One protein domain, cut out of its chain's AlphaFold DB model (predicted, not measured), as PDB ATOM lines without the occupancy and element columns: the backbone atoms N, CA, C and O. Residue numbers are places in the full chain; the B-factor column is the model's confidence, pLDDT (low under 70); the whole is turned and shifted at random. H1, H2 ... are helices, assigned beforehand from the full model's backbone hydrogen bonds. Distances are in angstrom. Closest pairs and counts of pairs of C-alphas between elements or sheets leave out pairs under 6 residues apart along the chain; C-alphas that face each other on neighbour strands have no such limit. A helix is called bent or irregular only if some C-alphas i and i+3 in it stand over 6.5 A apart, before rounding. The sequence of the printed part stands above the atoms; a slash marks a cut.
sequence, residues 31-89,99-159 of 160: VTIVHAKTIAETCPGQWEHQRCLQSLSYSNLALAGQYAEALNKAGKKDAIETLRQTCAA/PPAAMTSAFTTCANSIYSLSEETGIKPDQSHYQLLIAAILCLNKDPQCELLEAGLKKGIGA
ATOM      1  N   VAL A  31      14.485 -36.240  47.121       89.56
ATOM      2  CA  VAL A  31      14.255 -35.827  45.726       89.56
ATOM      3  C   VAL A  31      15.331 -36.412  44.812       89.56
ATOM      4  O   VAL A  31      15.004 -37.034  43.799       89.56
ATOM      5  N   THR A  32      16.603 -36.291  45.200       90.50
ATOM      6  CA  THR A  32      17.731 -36.873  44.462       90.50
ATOM      7  C   THR A  32      17.565 -38.386  44.302       90.50
ATOM      8  O   THR A  32      17.779 -38.912  43.213       90.50
ATOM      9  N   ILE A  33      17.132 -39.090  45.354       90.94
ATOM     10  CA  ILE A  33      16.920 -40.548  45.342       90.94
ATOM     11  C   ILE A  33      15.818 -40.946  44.355       90.94
ATOM     12  O   ILE A  33      16.002 -41.891  43.587       90.94
ATOM     13  N   VAL A  34      14.690 -40.228  44.338       93.25
ATOM     14  CA  VAL A  34      13.580 -40.505  43.408       93.25
ATOM     15  C   VAL A  34      14.044 -40.385  41.955       93.25
ATOM     16  O   VAL A  34      13.783 -41.279  41.141       93.25
ATOM     17  N   HIS A  35      14.779 -39.322  41.627       94.50
ATOM     18  CA  HIS A  35      15.318 -39.138  40.281       94.50
ATOM     19  C   HIS A  35      16.406 -40.156  39.941       94.50
ATOM     20  O   HIS A  35      16.371 -40.719  38.850       94.50
ATOM     21  N   ALA A  36      17.318 -40.447  40.871       92.88
ATOM     22  CA  ALA A  36      18.353 -41.460  40.685       92.88
ATOM     23  C   ALA A  36      17.744 -42.830  40.375       92.88
ATOM     24  O   ALA A  36      18.162 -43.471  39.414       92.88
ATOM     25  N   LYS A  37      16.709 -43.242  41.118       93.12
ATOM     26  CA  LYS A  37      15.978 -44.489  40.862       93.12
ATOM     27  C   LYS A  37      15.338 -44.489  39.473       93.12
ATOM     28  O   LYS A  37      15.561 -45.412  38.699       93.12
ATOM     29  N   THR A  38      14.609 -43.426  39.135       94.81
ATOM     30  CA  THR A  38      13.908 -43.316  37.843       94.81
ATOM     31  C   THR A  38      14.883 -43.386  36.666       94.81
ATOM     32  O   THR A  38      14.648 -44.107  35.696       94.81
ATOM     33  N   ILE A  39      16.000 -42.661  36.759       95.50
ATOM     34  CA  ILE A  39      17.065 -42.660  35.751       95.50
ATOM     35  C   ILE A  39      17.694 -44.045  35.656       95.50
ATOM     36  O   ILE A  39      17.831 -44.573  34.559       95.50
ATOM     37  N   ALA A  40      18.025 -44.667  36.781       94.19
ATOM     38  CA  ALA A  40      18.667 -45.972  36.793       94.19
ATOM     39  C   ALA A  40      17.756 -47.101  36.258       94.19
ATOM     40  O   ALA A  40      18.260 -48.070  35.697       94.19
ATOM     41  N   GLU A  41      16.431 -46.964  36.361       94.56
ATOM     42  CA  GLU A  41      15.458 -47.894  35.765       94.56
ATOM     43  C   GLU A  41      15.233 -47.650  34.262       94.56
ATOM     44  O   GLU A  41      14.921 -48.583  33.524       94.56
ATOM     45  N   THR A  42      15.370 -46.404  33.803       94.75
ATOM     46  CA  THR A  42      14.916 -45.982  32.464       94.75
ATOM     47  C   THR A  42      16.051 -45.785  31.460       94.75
ATOM     48  O   THR A  42      15.851 -45.966  30.263       94.75
ATOM     49  N   CYS A  43      17.224 -45.359  31.922       96.19
ATOM     50  CA  CYS A  43      18.286 -44.836  31.067       96.19
ATOM     51  C   CYS A  43      19.385 -45.819  30.655       96.19
ATOM     52  O   CYS A  43      19.887 -45.645  29.545       96.19
ATOM     53  N   PRO A  44      19.801 -46.818  31.459       94.75
ATOM     54  CA  PRO A  44      20.898 -47.695  31.058       94.75
ATOM     55  C   PRO A  44      20.652 -48.388  29.710       94.75
ATOM     56  O   PRO A  44      19.609 -49.009  29.504       94.75
ATOM     57  N   GLY A  45      21.603 -48.264  28.785       93.62
ATOM     58  CA  GLY A  45      21.490 -48.725  27.397       93.62
ATOM     59  C   GLY A  45      20.503 -47.937  26.521       93.62
ATOM     60  O   GLY A  45      20.342 -48.259  25.347       93.62
ATOM     61  N   GLN A  46      19.835 -46.914  27.062       96.00
ATOM     62  CA  GLN A  46      18.761 -46.155  26.409       96.00
ATOM     63  C   GLN A  46      18.891 -44.633  26.598       96.00
ATOM     64  O   GLN A  46      17.903 -43.912  26.484       96.00
ATOM     65  N   TRP A  47      20.098 -44.117  26.843       96.38
ATOM     66  CA  TRP A  47      20.339 -42.696  27.139       96.38
ATOM     67  C   TRP A  47      19.761 -41.724  26.105       96.38
ATOM     68  O   TRP A  47      19.213 -40.688  26.463       96.38
ATOM     69  N   GLU A  48      19.825 -42.085  24.823       97.00
ATOM     70  CA  GLU A  48      19.313 -41.270  23.716       97.00
ATOM     71  C   GLU A  48      17.793 -41.434  23.481       97.00
ATOM     72  O   GLU A  48      17.218 -40.749  22.639       97.00
ATOM     73  N   HIS A  49      17.105 -42.329  24.195       97.75
ATOM     74  CA  HIS A  49      15.664 -42.527  24.010       97.75
ATOM     75  C   HIS A  49      14.861 -41.444  24.734       97.75
ATOM     76  O   HIS A  49      15.191 -41.044  25.852       97.75
ATOM     77  N   GLN A  50      13.735 -41.033  24.140       97.69
ATOM     78  CA  GLN A  50      12.892 -39.945  24.658       97.69
ATOM     79  C   GLN A  50      12.487 -40.135  26.126       97.69
ATOM     80  O   GLN A  50      12.505 -39.182  26.898       97.69
ATOM     81  N   ARG A  51      12.206 -41.373  26.554       97.56
ATOM     82  CA  ARG A  51      11.845 -41.674  27.948       97.56
ATOM     83  C   ARG A  51      12.982 -41.378  28.937       97.56
ATOM     84  O   ARG A  51      12.730 -40.861  30.029       97.56
ATOM     85  N   CYS A  52      14.229 -41.676  28.564       98.00
ATOM     86  CA  CYS A  52      15.383 -41.311  29.380       98.00
ATOM     87  C   CYS A  52      15.591 -39.794  29.374       98.00
ATOM     88  O   CYS A  52      15.697 -39.194  30.441       98.00
ATOM     89  N   LEU A  53      15.558 -39.157  28.197       98.44
ATOM     90  CA  LEU A  53      15.709 -37.702  28.071       98.44
ATOM     91  C   LEU A  53      14.665 -36.945  28.902       98.44
ATOM     92  O   LEU A  53      15.005 -35.991  29.598       98.44
ATOM     93  N   GLN A  54      13.417 -37.411  28.912       98.44
ATOM     94  CA  GLN A  54      12.352 -36.870  29.752       98.44
ATOM     95  C   GLN A  54      12.664 -37.035  31.250       98.44
ATOM     96  O   GLN A  54      12.512 -36.085  32.020       98.44
ATOM     97  N   SER A  55      13.142 -38.211  31.668       98.12
ATOM     98  CA  SER A  55      13.539 -38.475  33.062       98.12
ATOM     99  C   SER A  55      14.685 -37.561  33.511       98.12
ATOM    100  O   SER A  55      14.644 -37.004  34.612       98.12
ATOM    101  N   LEU A  56      15.672 -37.346  32.638       98.00
ATOM    102  CA  LEU A  56      16.768 -36.403  32.857       98.00
ATOM    103  C   LEU A  56      16.270 -34.956  32.913       98.00
ATOM    104  O   LEU A  56      16.669 -34.215  33.805       98.00
ATOM    105  N   SER A  57      15.344 -34.553  32.043       98.50
ATOM    106  CA  SER A  57      14.757 -33.209  32.086       98.50
ATOM    107  C   SER A  57      13.963 -32.937  33.365       98.50
ATOM    108  O   SER A  57      14.065 -31.835  33.905       98.50
ATOM    109  N   TYR A  58      13.222 -33.917  33.894       98.38
ATOM    110  CA  TYR A  58      12.577 -33.783  35.207       98.38
ATOM    111  C   TYR A  58      13.598 -33.696  36.343       98.38
ATOM    112  O   TYR A  58      13.445 -32.868  37.240       98.38
ATOM    113  N   SER A  59      14.656 -34.508  36.286       98.12
ATOM    114  CA  SER A  59      15.768 -34.445  37.238       98.12
ATOM    115  C   SER A  59      16.433 -33.063  37.234       98.12
ATOM    116  O   SER A  59      16.610 -32.458  38.290       98.12
ATOM    117  N   ASN A  60      16.712 -32.508  36.054       97.94
ATOM    118  CA  ASN A  60      17.317 -31.186  35.907       97.94
ATOM    119  C   ASN A  60      16.414 -30.052  36.376       97.94
ATOM    120  O   ASN A  60      16.906 -29.098  36.974       97.94
ATOM    121  N   LEU A  61      15.104 -30.155  36.139       98.19
ATOM    122  CA  LEU A  61      14.141 -29.191  36.661       98.19
ATOM    123  C   LEU A  61      14.190 -29.144  38.195       98.19
ATOM    124  O   LEU A  61      14.221 -28.058  38.773       98.19
ATOM    125  N   ALA A  62      14.242 -30.309  38.847       97.88
ATOM    126  CA  ALA A  62      14.347 -30.397  40.300       97.88
ATOM    127  C   ALA A  62      15.686 -29.846  40.821       97.88
ATOM    128  O   ALA A  62      15.678 -29.019  41.734       97.88
ATOM    129  N   LEU A  63      16.814 -30.219  40.204       98.00
ATOM    130  CA  LEU A  63      18.141 -29.700  40.555       98.00
ATOM    131  C   LEU A  63      18.207 -28.169  40.436       98.00
ATOM    132  O   LEU A  63      18.620 -27.485  41.374       98.00
ATOM    133  N   ALA A  64      17.774 -27.618  39.298       98.00
ATOM    134  CA  ALA A  64      17.772 -26.177  39.068       98.00
ATOM    135  C   ALA A  64      16.830 -25.451  40.042       98.00
ATOM    136  O   ALA A  64      17.179 -24.386  40.546       98.00
ATOM    137  N   GLY A  65      15.669 -26.035  40.358       97.75
ATOM    138  CA  GLY A  65      14.733 -25.491  41.344       97.75
ATOM    139  C   GLY A  65      15.322 -25.428  42.756       97.75
ATOM    140  O   GLY A  65      15.270 -24.380  43.399       97.75
ATOM    141  N   GLN A  66      15.946 -26.514  43.218       97.50
ATOM    142  CA  GLN A  66      16.613 -26.563  44.525       97.50
ATOM    143  C   GLN A  66      17.781 -25.576  44.606       97.50
ATOM    144  O   GLN A  66      17.953 -24.886  45.613       97.50
ATOM    145  N   TYR A  67      18.575 -25.475  43.539       98.25
ATOM    146  CA  TYR A  67      19.697 -24.549  43.520       98.25
ATOM    147  C   TYR A  67      19.236 -23.085  43.462       98.25
ATOM    148  O   TYR A  67      19.766 -22.247  44.192       98.25
ATOM    149  N   ALA A  68      18.183 -22.783  42.697       98.38
ATOM    150  CA  ALA A  68      17.538 -21.472  42.709       98.38
ATOM    151  C   ALA A  68      17.029 -21.098  44.111       98.38
ATOM    152  O   ALA A  68      17.185 -19.952  44.533       98.38
ATOM    153  N   GLU A  69      16.467 -22.049  44.863       97.81
ATOM    154  CA  GLU A  69      16.038 -21.821  46.245       97.81
ATOM    155  C   GLU A  69      17.221 -21.468  47.163       97.81
ATOM    156  O   GLU A  69      17.131 -20.524  47.955       97.81
ATOM    157  N   ALA A  70      18.346 -22.177  47.037       97.62
ATOM    158  CA  ALA A  70      19.565 -21.887  47.793       97.62
ATOM    159  C   ALA A  70      20.129 -20.493  47.461       97.62
ATOM    160  O   ALA A  70      20.435 -19.712  48.367       97.62
ATOM    161  N   LEU A  71      20.191 -20.143  46.174       98.12
ATOM    162  CA  LEU A  71      20.600 -18.815  45.710       98.12
ATOM    163  C   LEU A  71      19.654 -17.718  46.221       98.12
ATOM    164  O   LEU A  71      20.112 -16.658  46.651       98.12
ATOM    165  N   ASN A  72      18.344 -17.981  46.244       98.19
ATOM    166  CA  ASN A  72      17.342 -17.044  46.749       98.19
ATOM    167  C   ASN A  72      17.506 -16.784  48.250       98.19
ATOM    168  O   ASN A  72      17.512 -15.628  48.673       98.19
ATOM    169  N   LYS A  73      17.715 -17.839  49.047       98.00
ATOM    170  CA  LYS A  73      18.016 -17.730  50.486       98.00
ATOM    171  C   LYS A  73      19.283 -16.906  50.752       98.00
ATOM    172  O   LYS A  73      19.351 -16.211  51.760       98.00
ATOM    173  N   ALA A  74      20.247 -16.940  49.834       97.50
ATOM    174  CA  ALA A  74      21.478 -16.151  49.883       97.50
ATOM    175  C   ALA A  74      21.366 -14.752  49.235       97.50
ATOM    176  O   ALA A  74      22.368 -14.041  49.126       97.50
ATOM    177  N   GLY A  75      20.177 -14.347  48.770       97.88
ATOM    178  CA  GLY A  75      19.942 -13.039  48.147       97.88
ATOM    179  C   GLY A  75      20.555 -12.863  46.751       97.88
ATOM    180  O   GLY A  75      20.697 -11.731  46.288       97.88
ATOM    181  N   LYS A  76      20.921 -13.947  46.056       98.00
ATOM    182  CA  LYS A  76      21.617 -13.929  44.755       98.00
ATOM    183  C   LYS A  76      20.641 -13.896  43.569       98.00
ATOM    184  O   LYS A  76      20.596 -14.827  42.773       98.00
ATOM    185  N   LYS A  77      19.841 -12.832  43.449       96.62
ATOM    186  CA  LYS A  77      18.776 -12.733  42.425       96.62
ATOM    187  C   LYS A  77      19.285 -12.833  40.983       96.62
ATOM    188  O   LYS A  77      18.685 -13.555  40.194       96.62
ATOM    189  N   ASP A  78      20.400 -12.182  40.664       97.69
ATOM    190  CA  ASP A  78      20.963 -12.209  39.305       97.69
ATOM    191  C   ASP A  78      21.423 -13.622  38.917       97.69
ATOM    192  O   ASP A  78      21.144 -14.094  37.817       97.69
ATOM    193  N   ALA A  79      22.024 -14.352  39.864       98.12
ATOM    194  CA  ALA A  79      22.413 -15.749  39.672       98.12
ATOM    195  C   ALA A  79      21.207 -16.661  39.391       98.12
ATOM    196  O   ALA A  79      21.320 -17.600  38.607       98.12
ATOM    197  N   ILE A  80      20.042 -16.383  39.992       98.19
ATOM    198  CA  ILE A  80      18.809 -17.140  39.723       98.19
ATOM    199  C   ILE A  80      18.342 -16.920  38.284       98.19
ATOM    200  O   ILE A  80      17.942 -17.883  37.631       98.19
ATOM    201  N   GLU A  81      18.389 -15.688  37.774       97.69
ATOM    202  CA  GLU A  81      17.984 -15.427  36.390       97.69
ATOM    203  C   GLU A  81      18.958 -16.077  35.401       97.69
ATOM    204  O   GLU A  81      18.510 -16.746  34.466       97.69
ATOM    205  N   THR A  82      20.271 -15.994  35.650       98.06
ATOM    206  CA  THR A  82      21.278 -16.717  34.855       98.06
ATOM    207  C   THR A  82      21.015 -18.222  34.870       98.06
ATOM    208  O   THR A  82      20.975 -18.855  33.810       98.06
ATOM    209  N   LEU A  83      20.766 -18.809  36.046       98.25
ATOM    210  CA  LEU A  83      20.431 -20.228  36.178       98.25
ATOM    211  C   LEU A  83      19.171 -20.579  35.377       98.25
ATOM    212  O   LEU A  83      19.165 -21.554  34.627       98.25
ATOM    213  N   ARG A  84      18.114 -19.766  35.486       97.50
ATOM    214  CA  ARG A  84      16.849 -19.980  34.774       97.50
ATOM    215  C   ARG A  84      17.053 -19.992  33.263       97.50
ATOM    216  O   ARG A  84      16.572 -20.906  32.598       97.50
ATOM    217  N   GLN A  85      17.766 -19.006  32.728       97.38
ATOM    218  CA  GLN A  85      18.004 -18.879  31.287       97.38
ATOM    219  C   GLN A  85      18.843 -20.038  30.746       97.38
ATOM    220  O   GLN A  85      18.497 -20.642  29.731       97.38
ATOM    221  N   THR A  86      19.916 -20.386  31.453       97.31
ATOM    222  CA  THR A  86      20.874 -21.410  31.009       97.31
ATOM    223  C   THR A  86      20.358 -22.839  31.181       97.31
ATOM    224  O   THR A  86      20.692 -23.707  30.377       97.31
ATOM    225  N   CYS A  87      19.499 -23.096  32.173       98.06
ATOM    226  CA  CYS A  87      18.915 -24.418  32.397       98.06
ATOM    227  C   CYS A  87      17.554 -24.635  31.723       98.06
ATOM    228  O   CYS A  87      17.117 -25.787  31.649       98.06
ATOM    229  N   ALA A  88      16.898 -23.599  31.184       97.25
ATOM    230  CA  ALA A  88      15.568 -23.714  30.574       97.25
ATOM    231  C   ALA A  88      15.489 -24.824  29.513       97.25
ATOM    232  O   ALA A  88      14.628 -25.703  29.596       97.25
ATOM    233  N   ALA A  89      16.429 -24.836  28.561       97.50
ATOM    234  CA  ALA A  89      16.464 -25.829  27.487       97.50
ATOM    235  C   ALA A  89      16.637 -27.264  28.015       97.50
ATOM    236  O   ALA A  89      16.067 -28.200  27.463       97.50
ATOM    237  N   PRO A  99      15.698 -34.045  19.745       97.50
ATOM    238  CA  PRO A  99      16.872 -34.792  19.317       97.50
ATOM    239  C   PRO A  99      17.858 -35.007  20.480       97.50
ATOM    240  O   PRO A  99      18.145 -34.045  21.202       97.50
ATOM    241  N   PRO A 100      18.446 -36.210  20.634       95.94
ATOM    242  CA  PRO A 100      19.363 -36.504  21.736       95.94
ATOM    243  C   PRO A 100      20.532 -35.524  21.810       95.94
ATOM    244  O   PRO A 100      20.802 -34.972  22.867       95.94
ATOM    245  N   ALA A 101      21.145 -35.198  20.666       96.44
ATOM    246  CA  ALA A 101      22.244 -34.236  20.597       96.44
ATOM    247  C   ALA A 101      21.863 -32.834  21.121       96.44
ATOM    248  O   ALA A 101      22.666 -32.181  21.790       96.44
ATOM    249  N   ALA A 102      20.631 -32.379  20.859       97.44
ATOM    250  CA  ALA A 102      20.146 -31.095  21.362       97.44
ATOM    251  C   ALA A 102      19.979 -31.131  22.889       97.44
ATOM    252  O   ALA A 102      20.404 -30.203  23.580       97.44
ATOM    253  N   MET A 103      19.430 -32.228  23.420       98.31
ATOM    254  CA  MET A 103      19.280 -32.411  24.862       98.31
ATOM    255  C   MET A 103      20.629 -32.547  25.571       98.31
ATOM    256  O   MET A 103      20.834 -31.887  26.585       98.31
ATOM    257  N   THR A 104      21.583 -33.297  25.018       98.06
ATOM    258  CA  THR A 104      22.952 -33.402  25.552       98.06
ATOM    259  C   THR A 104      23.620 -32.032  25.668       98.06
ATOM    260  O   THR A 104      24.192 -31.704  26.712       98.06
ATOM    261  N   SER A 105      23.495 -31.193  24.634       98.12
ATOM    262  CA  SER A 105      24.003 -29.816  24.655       98.12
ATOM    263  C   SER A 105      23.320 -28.967  25.735       98.12
ATOM    264  O   SER A 105      23.985 -28.261  26.498       98.12
ATOM    265  N   ALA A 106      21.998 -29.087  25.871       98.50
ATOM    266  CA  ALA A 106      21.233 -28.364  26.881       98.50
ATOM    267  C   ALA A 106      21.588 -28.794  28.318       98.50
ATOM    268  O   ALA A 106      21.760 -27.942  29.193       98.50
ATOM    269  N   PHE A 107      21.747 -30.098  28.566       98.56
ATOM    270  CA  PHE A 107      22.199 -30.636  29.852       98.56
ATOM    271  C   PHE A 107      23.600 -30.136  30.204       98.56
ATOM    272  O   PHE A 107      23.809 -29.643  31.311       98.56
ATOM    273  N   THR A 108      24.526 -30.183  29.245       98.50
ATOM    274  CA  THR A 108      25.903 -29.696  29.413       98.50
ATOM    275  C   THR A 108      25.936 -28.198  29.712       98.50
ATOM    276  O   THR A 108      26.612 -27.764  30.641       98.50
ATOM    277  N   THR A 109      25.151 -27.403  28.981       98.62
ATOM    278  CA  THR A 109      25.037 -25.951  29.200       98.62
ATOM    279  C   THR A 109      24.538 -25.637  30.610       98.62
ATOM    280  O   THR A 109      25.126 -24.808  31.305       98.62
ATOM    281  N   CYS A 110      23.498 -26.338  31.065       98.62
ATOM    282  CA  CYS A 110      22.982 -26.185  32.422       98.62
ATOM    283  C   CYS A 110      24.024 -26.588  33.479       98.62
ATOM    284  O   CYS A 110      24.269 -25.832  34.418       98.62
ATOM    285  N   ALA A 111      24.688 -27.737  33.312       98.62
ATOM    286  CA  ALA A 111      25.693 -28.226  34.255       98.62
ATOM    287  C   ALA A 111      26.892 -27.272  34.393       98.62
ATOM    288  O   ALA A 111      27.350 -27.021  35.511       98.62
ATOM    289  N   ASN A 112      27.362 -26.713  33.275       98.50
ATOM    290  CA  ASN A 112      28.445 -25.732  33.256       98.50
ATOM    291  C   ASN A 112      28.028 -24.423  33.936       98.50
ATOM    292  O   ASN A 112      28.789 -23.873  34.721       98.50
ATOM    293  N   SER A 113      26.805 -23.949  33.685       98.50
ATOM    294  CA  SER A 113      26.277 -22.750  34.343       98.50
ATOM    295  C   SER A 113      26.147 -22.935  35.857       98.50
ATOM    296  O   SER A 113      26.581 -22.079  36.624       98.50
ATOM    297  N   ILE A 114      25.626 -24.084  36.306       98.56
ATOM    298  CA  ILE A 114      25.552 -24.423  37.733       98.56
ATOM    299  C   ILE A 114      26.943 -24.379  38.374       98.56
ATOM    300  O   ILE A 114      27.093 -23.796  39.449       98.56
ATOM    301  N   TYR A 115      27.948 -24.955  37.706       98.12
ATOM    302  CA  TYR A 115      29.334 -24.917  38.164       98.12
ATOM    303  C   TYR A 115      29.853 -23.480  38.277       98.12
ATOM    304  O   TYR A 115      30.267 -23.077  39.364       98.12
ATOM    305  N   SER A 116      29.756 -22.682  37.208       98.44
ATOM    306  CA  SER A 116      30.218 -21.288  37.205       98.44
ATOM    307  C   SER A 116      29.549 -20.458  38.298       98.44
ATOM    308  O   SER A 116      30.229 -19.783  39.065       98.44
ATOM    309  N   LEU A 117      28.228 -20.579  38.453       98.25
ATOM    310  CA  LEU A 117      27.497 -19.890  39.516       98.25
ATOM    311  C   LEU A 117      27.953 -20.336  40.908       98.25
ATOM    312  O   LEU A 117      27.955 -19.529  41.838       98.25
ATOM    313  N   SER A 118      28.325 -21.608  41.075       98.25
ATOM    314  CA  SER A 118      28.800 -22.101  42.369       98.25
ATOM    315  C   SER A 118      30.164 -21.528  42.743       98.25
ATOM    316  O   SER A 118      30.368 -21.160  43.901       98.25
ATOM    317  N   GLU A 119      31.044 -21.350  41.756       98.19
ATOM    318  CA  GLU A 119      32.344 -20.698  41.932       98.19
ATOM    319  C   GLU A 119      32.185 -19.193  42.198       98.19
ATOM    320  O   GLU A 119      32.810 -18.649  43.106       98.19
ATOM    321  N   GLU A 120      31.300 -18.517  41.459       97.88
ATOM    322  CA  GLU A 120      31.059 -17.075  41.595       97.88
ATOM    323  C   GLU A 120      30.374 -16.702  42.915       97.88
ATOM    324  O   GLU A 120      30.688 -15.682  43.534       97.88
ATOM    325  N   THR A 121      29.395 -17.498  43.349       97.62
ATOM    326  CA  THR A 121      28.565 -17.161  44.515       97.62
ATOM    327  C   THR A 121      29.045 -17.805  45.811       97.62
ATOM    328  O   THR A 121      28.630 -17.362  46.886       97.62
ATOM    329  N   GLY A 122      29.870 -18.853  45.726       97.56
ATOM    330  CA  GLY A 122      30.238 -19.715  46.849       97.56
ATOM    331  C   GLY A 122      29.097 -20.608  47.360       97.56
ATOM    332  O   GLY A 122      29.278 -21.323  48.347       97.56
ATOM    333  N   ILE A 123      27.920 -20.576  46.723       97.75
ATOM    334  CA  ILE A 123      26.762 -21.404  47.076       97.75
ATOM    335  C   ILE A 123      26.779 -22.652  46.203       97.75
ATOM    336  O   ILE A 123      26.842 -22.565  44.985       97.75
ATOM    337  N   LYS A 124      26.707 -23.831  46.819       96.44
ATOM    338  CA  LYS A 124      26.778 -25.101  46.091       96.44
ATOM    339  C   LYS A 124      25.381 -25.677  45.825       96.44
ATOM    340  O   LYS A 124      24.525 -25.583  46.708       96.44
ATOM    341  N   PRO A 125      25.142 -26.303  44.657       96.38
ATOM    342  CA  PRO A 125      23.947 -27.119  44.441       96.38
ATOM    343  C   PRO A 125      24.004 -28.393  45.301       96.38
ATOM    344  O   PRO A 125      25.063 -28.730  45.846       96.38
ATOM    345  N   ASP A 126      22.898 -29.146  45.365       95.00
ATOM    346  CA  ASP A 126      22.925 -30.510  45.904       95.00
ATOM    347  C   ASP A 126      23.956 -31.341  45.135       95.00
ATOM    348  O   ASP A 126      23.814 -31.587  43.935       95.00
ATOM    349  N   GLN A 127      25.027 -31.739  45.822       95.00
ATOM    350  CA  GLN A 127      26.164 -32.363  45.150       95.00
ATOM    351  C   GLN A 127      25.799 -33.733  44.583       95.00
ATOM    352  O   GLN A 127      26.231 -34.066  43.485       95.00
ATOM    353  N   SER A 128      24.961 -34.504  45.277       93.75
ATOM    354  CA  SER A 128      24.533 -35.820  44.793       93.75
ATOM    355  C   SER A 128      23.719 -35.708  43.499       93.75
ATOM    356  O   SER A 128      23.939 -36.464  42.552       93.75
ATOM    357  N   HIS A 129      22.810 -34.738  43.422       95.31
ATOM    358  CA  HIS A 129      21.974 -34.502  42.247       95.31
ATOM    359  C   HIS A 129      22.775 -33.899  41.093       95.31
ATOM    360  O   HIS A 129      22.598 -34.297  39.943       95.31
ATOM    361  N   TYR A 130      23.728 -33.017  41.391       97.31
ATOM    362  CA  TYR A 130      24.662 -32.517  40.386       97.31
ATOM    363  C   TYR A 130      25.520 -33.644  39.788       97.31
ATOM    364  O   TYR A 130      25.621 -33.752  38.569       97.31
ATOM    365  N   GLN A 131      26.073 -34.539  40.615       94.88
ATOM    366  CA  GLN A 131      26.846 -35.689  40.127       94.88
ATOM    367  C   GLN A 131      26.002 -36.649  39.280       94.88
ATOM    368  O   GLN A 131      26.497 -37.191  38.293       94.88
ATOM    369  N   LEU A 132      24.717 -36.817  39.606       95.00
ATOM    370  CA  LEU A 132      23.787 -37.589  38.778       95.00
ATOM    371  C   LEU A 132      23.628 -36.986  37.371       95.00
ATOM    372  O   LEU A 132      23.628 -37.727  36.389       95.00
ATOM    373  N   LEU A 133      23.539 -35.655  37.258       97.31
ATOM    374  CA  LEU A 133      23.519 -34.962  35.965       97.31
ATOM    375  C   LEU A 133      24.840 -35.151  35.202       97.31
ATOM    376  O   LEU A 133      24.815 -35.476  34.016       97.31
ATOM    377  N   ILE A 134      25.989 -35.005  35.867       97.31
ATOM    378  CA  ILE A 134      27.299 -35.217  35.228       97.31
ATOM    379  C   ILE A 134      27.434 -36.648  34.694       97.31
ATOM    380  O   ILE A 134      27.806 -36.832  33.535       97.31
ATOM    381  N   ALA A 135      27.059 -37.655  35.485       95.38
ATOM    382  CA  ALA A 135      27.071 -39.051  35.050       95.38
ATOM    383  C   ALA A 135      26.180 -39.281  33.816       95.38
ATOM    384  O   ALA A 135      26.583 -39.964  32.874       95.38
ATOM    385  N   ALA A 136      24.996 -38.662  33.781       96.44
ATOM    386  CA  ALA A 136      24.105 -38.740  32.629       96.44
ATOM    387  C   ALA A 136      24.702 -38.086  31.371       96.44
ATOM    388  O   ALA A 136      24.586 -38.646  30.280       96.44
ATOM    389  N   ILE A 137      25.369 -36.934  31.509       97.62
ATOM    390  CA  ILE A 137      26.051 -36.255  30.395       97.62
ATOM    391  C   ILE A 137      27.174 -37.129  29.830       97.62
ATOM    392  O   ILE A 137      27.285 -37.255  28.611       97.62
ATOM    393  N   LEU A 138      27.982 -37.761  30.686       96.56
ATOM    394  CA  LEU A 138      29.034 -38.687  30.248       96.56
ATOM    395  C   LEU A 138      28.445 -39.838  29.425       96.56
ATOM    396  O   LEU A 138      28.920 -40.133  28.329       96.56
ATOM    397  N   CYS A 139      27.351 -40.427  29.902       97.00
ATOM    398  CA  CYS A 139      26.676 -41.497  29.184       97.00
ATOM    399  C   CYS A 139      26.046 -41.065  27.854       97.00
ATOM    400  O   CYS A 139      26.191 -41.761  26.849       97.00
ATOM    401  N   LEU A 140      25.414 -39.892  27.803       96.31
ATOM    402  CA  LEU A 140      24.902 -39.306  26.560       96.31
ATOM    403  C   LEU A 140      26.010 -39.009  25.540       96.31
ATOM    404  O   LEU A 140      25.774 -39.086  24.337       96.31
ATOM    405  N   ASN A 141      27.217 -38.695  26.012       95.81
ATOM    406  CA  ASN A 141      28.397 -38.477  25.175       95.81
ATOM    407  C   ASN A 141      29.130 -39.773  24.795       95.81
ATOM    408  O   ASN A 141      30.163 -39.702  24.131       95.81
ATOM    409  N   LYS A 142      28.606 -40.946  25.181       94.31
ATOM    410  CA  LYS A 142      29.233 -42.258  24.941       94.31
ATOM    411  C   LYS A 142      30.642 -42.335  25.530       94.31
ATOM    412  O   LYS A 142      31.531 -42.962  24.955       94.31
ATOM    413  N   ASP A 143      30.841 -41.678  26.671       96.00
ATOM    414  CA  ASP A 143      32.106 -41.732  27.390       96.00
ATOM    415  C   ASP A 143      32.428 -43.189  27.786       96.00
ATOM    416  O   ASP A 143      31.518 -43.910  28.220       96.00
ATOM    417  N   PRO A 144      33.693 -43.642  27.681       93.25
ATOM    418  CA  PRO A 144      34.091 -45.000  28.062       93.25
ATOM    419  C   PRO A 144      33.724 -45.391  29.500       93.25
ATOM    420  O   PRO A 144      33.594 -46.574  29.807       93.25
ATOM    421  N   GLN A 145      33.543 -44.422  30.399       92.31
ATOM    422  CA  GLN A 145      33.139 -44.671  31.781       92.31
ATOM    423  C   GLN A 145      31.645 -44.981  31.933       92.31
ATOM    424  O   GLN A 145      31.230 -45.411  33.012       92.31
ATOM    425  N   CYS A 146      30.826 -44.799  30.891       92.81
ATOM    426  CA  CYS A 146      29.381 -44.981  30.998       92.81
ATOM    427  C   CYS A 146      28.990 -46.399  31.435       92.81
ATOM    428  O   CYS A 146      28.108 -46.550  32.275       92.81
ATOM    429  N   GLU A 147      29.678 -47.439  30.957       91.81
ATOM    430  CA  GLU A 147      29.386 -48.820  31.371       91.81
ATOM    431  C   GLU A 147      29.555 -49.017  32.886       91.81
ATOM    432  O   GLU A 147      28.726 -49.651  33.543       91.81
ATOM    433  N   LEU A 148      30.601 -48.418  33.466       91.62
ATOM    434  CA  LEU A 148      30.851 -48.452  34.908       91.62
ATOM    435  C   LEU A 148      29.793 -47.654  35.677       91.62
ATOM    436  O   LEU A 148      29.318 -48.104  36.723       91.62
ATOM    437  N   LEU A 149      29.398 -46.493  35.151       91.12
ATOM    438  CA  LEU A 149      28.352 -45.655  35.738       91.12
ATOM    439  C   LEU A 149      26.996 -46.367  35.725       91.12
ATOM    440  O   LEU A 149      26.309 -46.401  36.745       91.12
ATOM    441  N   GLU A 150      26.631 -47.003  34.613       90.38
ATOM    442  CA  GLU A 150      25.414 -47.806  34.505       90.38
ATOM    443  C   GLU A 150      25.408 -48.984  35.475       90.38
ATOM    444  O   GLU A 150      24.384 -49.257  36.105       90.38
ATOM    445  N   ALA A 151      26.535 -49.689  35.609       89.19
ATOM    446  CA  ALA A 151      26.665 -50.776  36.572       89.19
ATOM    447  C   ALA A 151      26.471 -50.268  38.011       89.19
ATOM    448  O   ALA A 151      25.768 -50.901  38.805       89.19
ATOM    449  N   GLY A 152      27.032 -49.098  38.333       86.31
ATOM    450  CA  GLY A 152      26.834 -48.421  39.614       86.31
ATOM    451  C   GLY A 152      25.372 -48.045  39.867       86.31
ATOM    452  O   GLY A 152      24.834 -48.365  40.928       86.31
ATOM    453  N   LEU A 153      24.711 -47.441  38.875       85.81
ATOM    454  CA  LEU A 153      23.293 -47.081  38.932       85.81
ATOM    455  C   LEU A 153      22.416 -48.317  39.171       85.81
ATOM    456  O   LEU A 153      21.624 -48.328  40.109       85.81
ATOM    457  N   LYS A 154      22.613 -49.391  38.396       82.81
ATOM    458  CA  LYS A 154      21.867 -50.657  38.536       82.81
ATOM    459  C   LYS A 154      22.058 -51.288  39.919       82.81
ATOM    460  O   LYS A 154      21.084 -51.707  40.547       82.81
ATOM    461  N   LYS A 155      23.295 -51.321  40.427       82.25
ATOM    462  CA  LYS A 155      23.604 -51.860  41.762       82.25
ATOM    463  C   LYS A 155      22.960 -51.039  42.881       82.25
ATOM    464  O   LYS A 155      22.520 -51.618  43.870       82.25
ATOM    465  N   GLY A 156      22.879 -49.718  42.719       70.19
ATOM    466  CA  GLY A 156      22.243 -48.821  43.686       70.19
ATOM    467  C   GLY A 156      20.741 -49.064  43.866       70.19
ATOM    468  O   GLY A 156      20.236 -48.880  44.969       70.19
ATOM    469  N   ILE A 157      20.035 -49.521  42.821       65.62
ATOM    470  CA  ILE A 157      18.603 -49.866  42.912       65.62
ATOM    471  C   ILE A 157      18.393 -51.284  43.468       65.62
ATOM    472  O   ILE A 157      17.427 -51.523  44.181       65.62
ATOM    473  N   GLY A 158      19.289 -52.226  43.148       53.78
ATOM    474  CA  GLY A 158      19.182 -53.633  43.560       53.78
ATOM    475  C   GLY A 158      19.669 -53.947  44.982       53.78
ATOM    476  O   GLY A 158      19.655 -55.107  45.375       53.78
ATOM    477  N   ALA A 159      20.135 -52.948  45.737       46.81
ATOM    478  CA  ALA A 159      20.623 -53.097  47.112       46.81
ATOM    479  C   ALA A 159      19.554 -52.800  48.189       46.81
ATOM    480  O   ALA A 159      19.915 -52.486  49.325       46.81
TER     481      ALA A 159
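This is residues 31 to 89 and 99 to 159 of the 160 residues of an uncharacterized protein of Micavibrio sp (UniProt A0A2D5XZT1). Five helices form an up-and-down bundle, each running against the one before it, in two layers: H1, H2 and H3 side by side in one row with H2 in the middle, and H4 and H5 packed over that row, H4 on H2 and H3, H5 on H1 and H2. The sixth helix, H6, packs at a steep tilt across the side of the bundle where H1 and H5 lie. The printed part has 120 residues, with six named helices in the order H1 to H6 and no named strand, and its class is all helix. It is compact, with a radius of gyration of the C-alphas of 14.1 A, and spans 40 by 32 by 22 A.

H1 is residues 31 to 42, 16.7 A from first to last C-alpha, beginning at C-alpha 31 at (14.255, -35.827, 45.726). H2, residues 50 to 73, is the longest helix at 34.5 A. H3, residues 77 to 89, measures 20.0 A and is irregular: C-alphas 86 and 89 are 7.2 A apart. H4, residues 100 to 121, measures 31.3 A, with C-alpha 121 at (28.565, -17.161, 44.515). H5, residues 127 to 140, measures 19.9 A. H6, residues 146 to 157, measures 16.8 A and ends at C-alpha 157 at (18.603, -49.866, 42.912).

H2 and H5 are the hubs, touching four helices each. H1 and H2 form a helical hairpin at a shallow tilt of 13 degrees, the closest C-alphas being those of His 35 and Ser 59, 5.6 A apart. H2 and H3 form another, at 3 degrees, with the C-alphas of Ala 68 and Ile 80 closest at 5.4 A. H3 touches H4, opposite ways at a shallow tilt of 13 degrees, with the C-alphas of Cys 87 and Cys 110 closest at 4.4 A. H4 and H5 form a third hairpin at 32 degrees, the C-alphas of Thr 104 and Leu 140 closest at 6.3 A. H5 touches H2 with the C-alphas of Leu 63 and His 129 closest at 6.4 A, and H1 with those of Thr 32 and His 129 at 5.3 A. H6 touches H1 at a steep tilt of 64 degrees, with the C-alphas of Ala 40 and Leu 153 closest at 5.2 A. H6 is apart from H2, H3 and H4. Each O i to N i+4 pair is within hydrogen-bond range in H1, H2, H4, H5 and H6, and 8 of 9 are in H3.

The C-alphas farthest apart are those of Asp 78 and Gly 158, at 41.7 A. Residues 90 to 98 are not printed, and C-alphas 89 and 99 across the cut are 12.1 A apart. Of the links printed whole, H1 to H2 is short, and H2 to H3, H4 to H5 and H5 to H6 are tight. The mean pLDDT of the printed part is 94.9, and residues 157 to 159 are under 70.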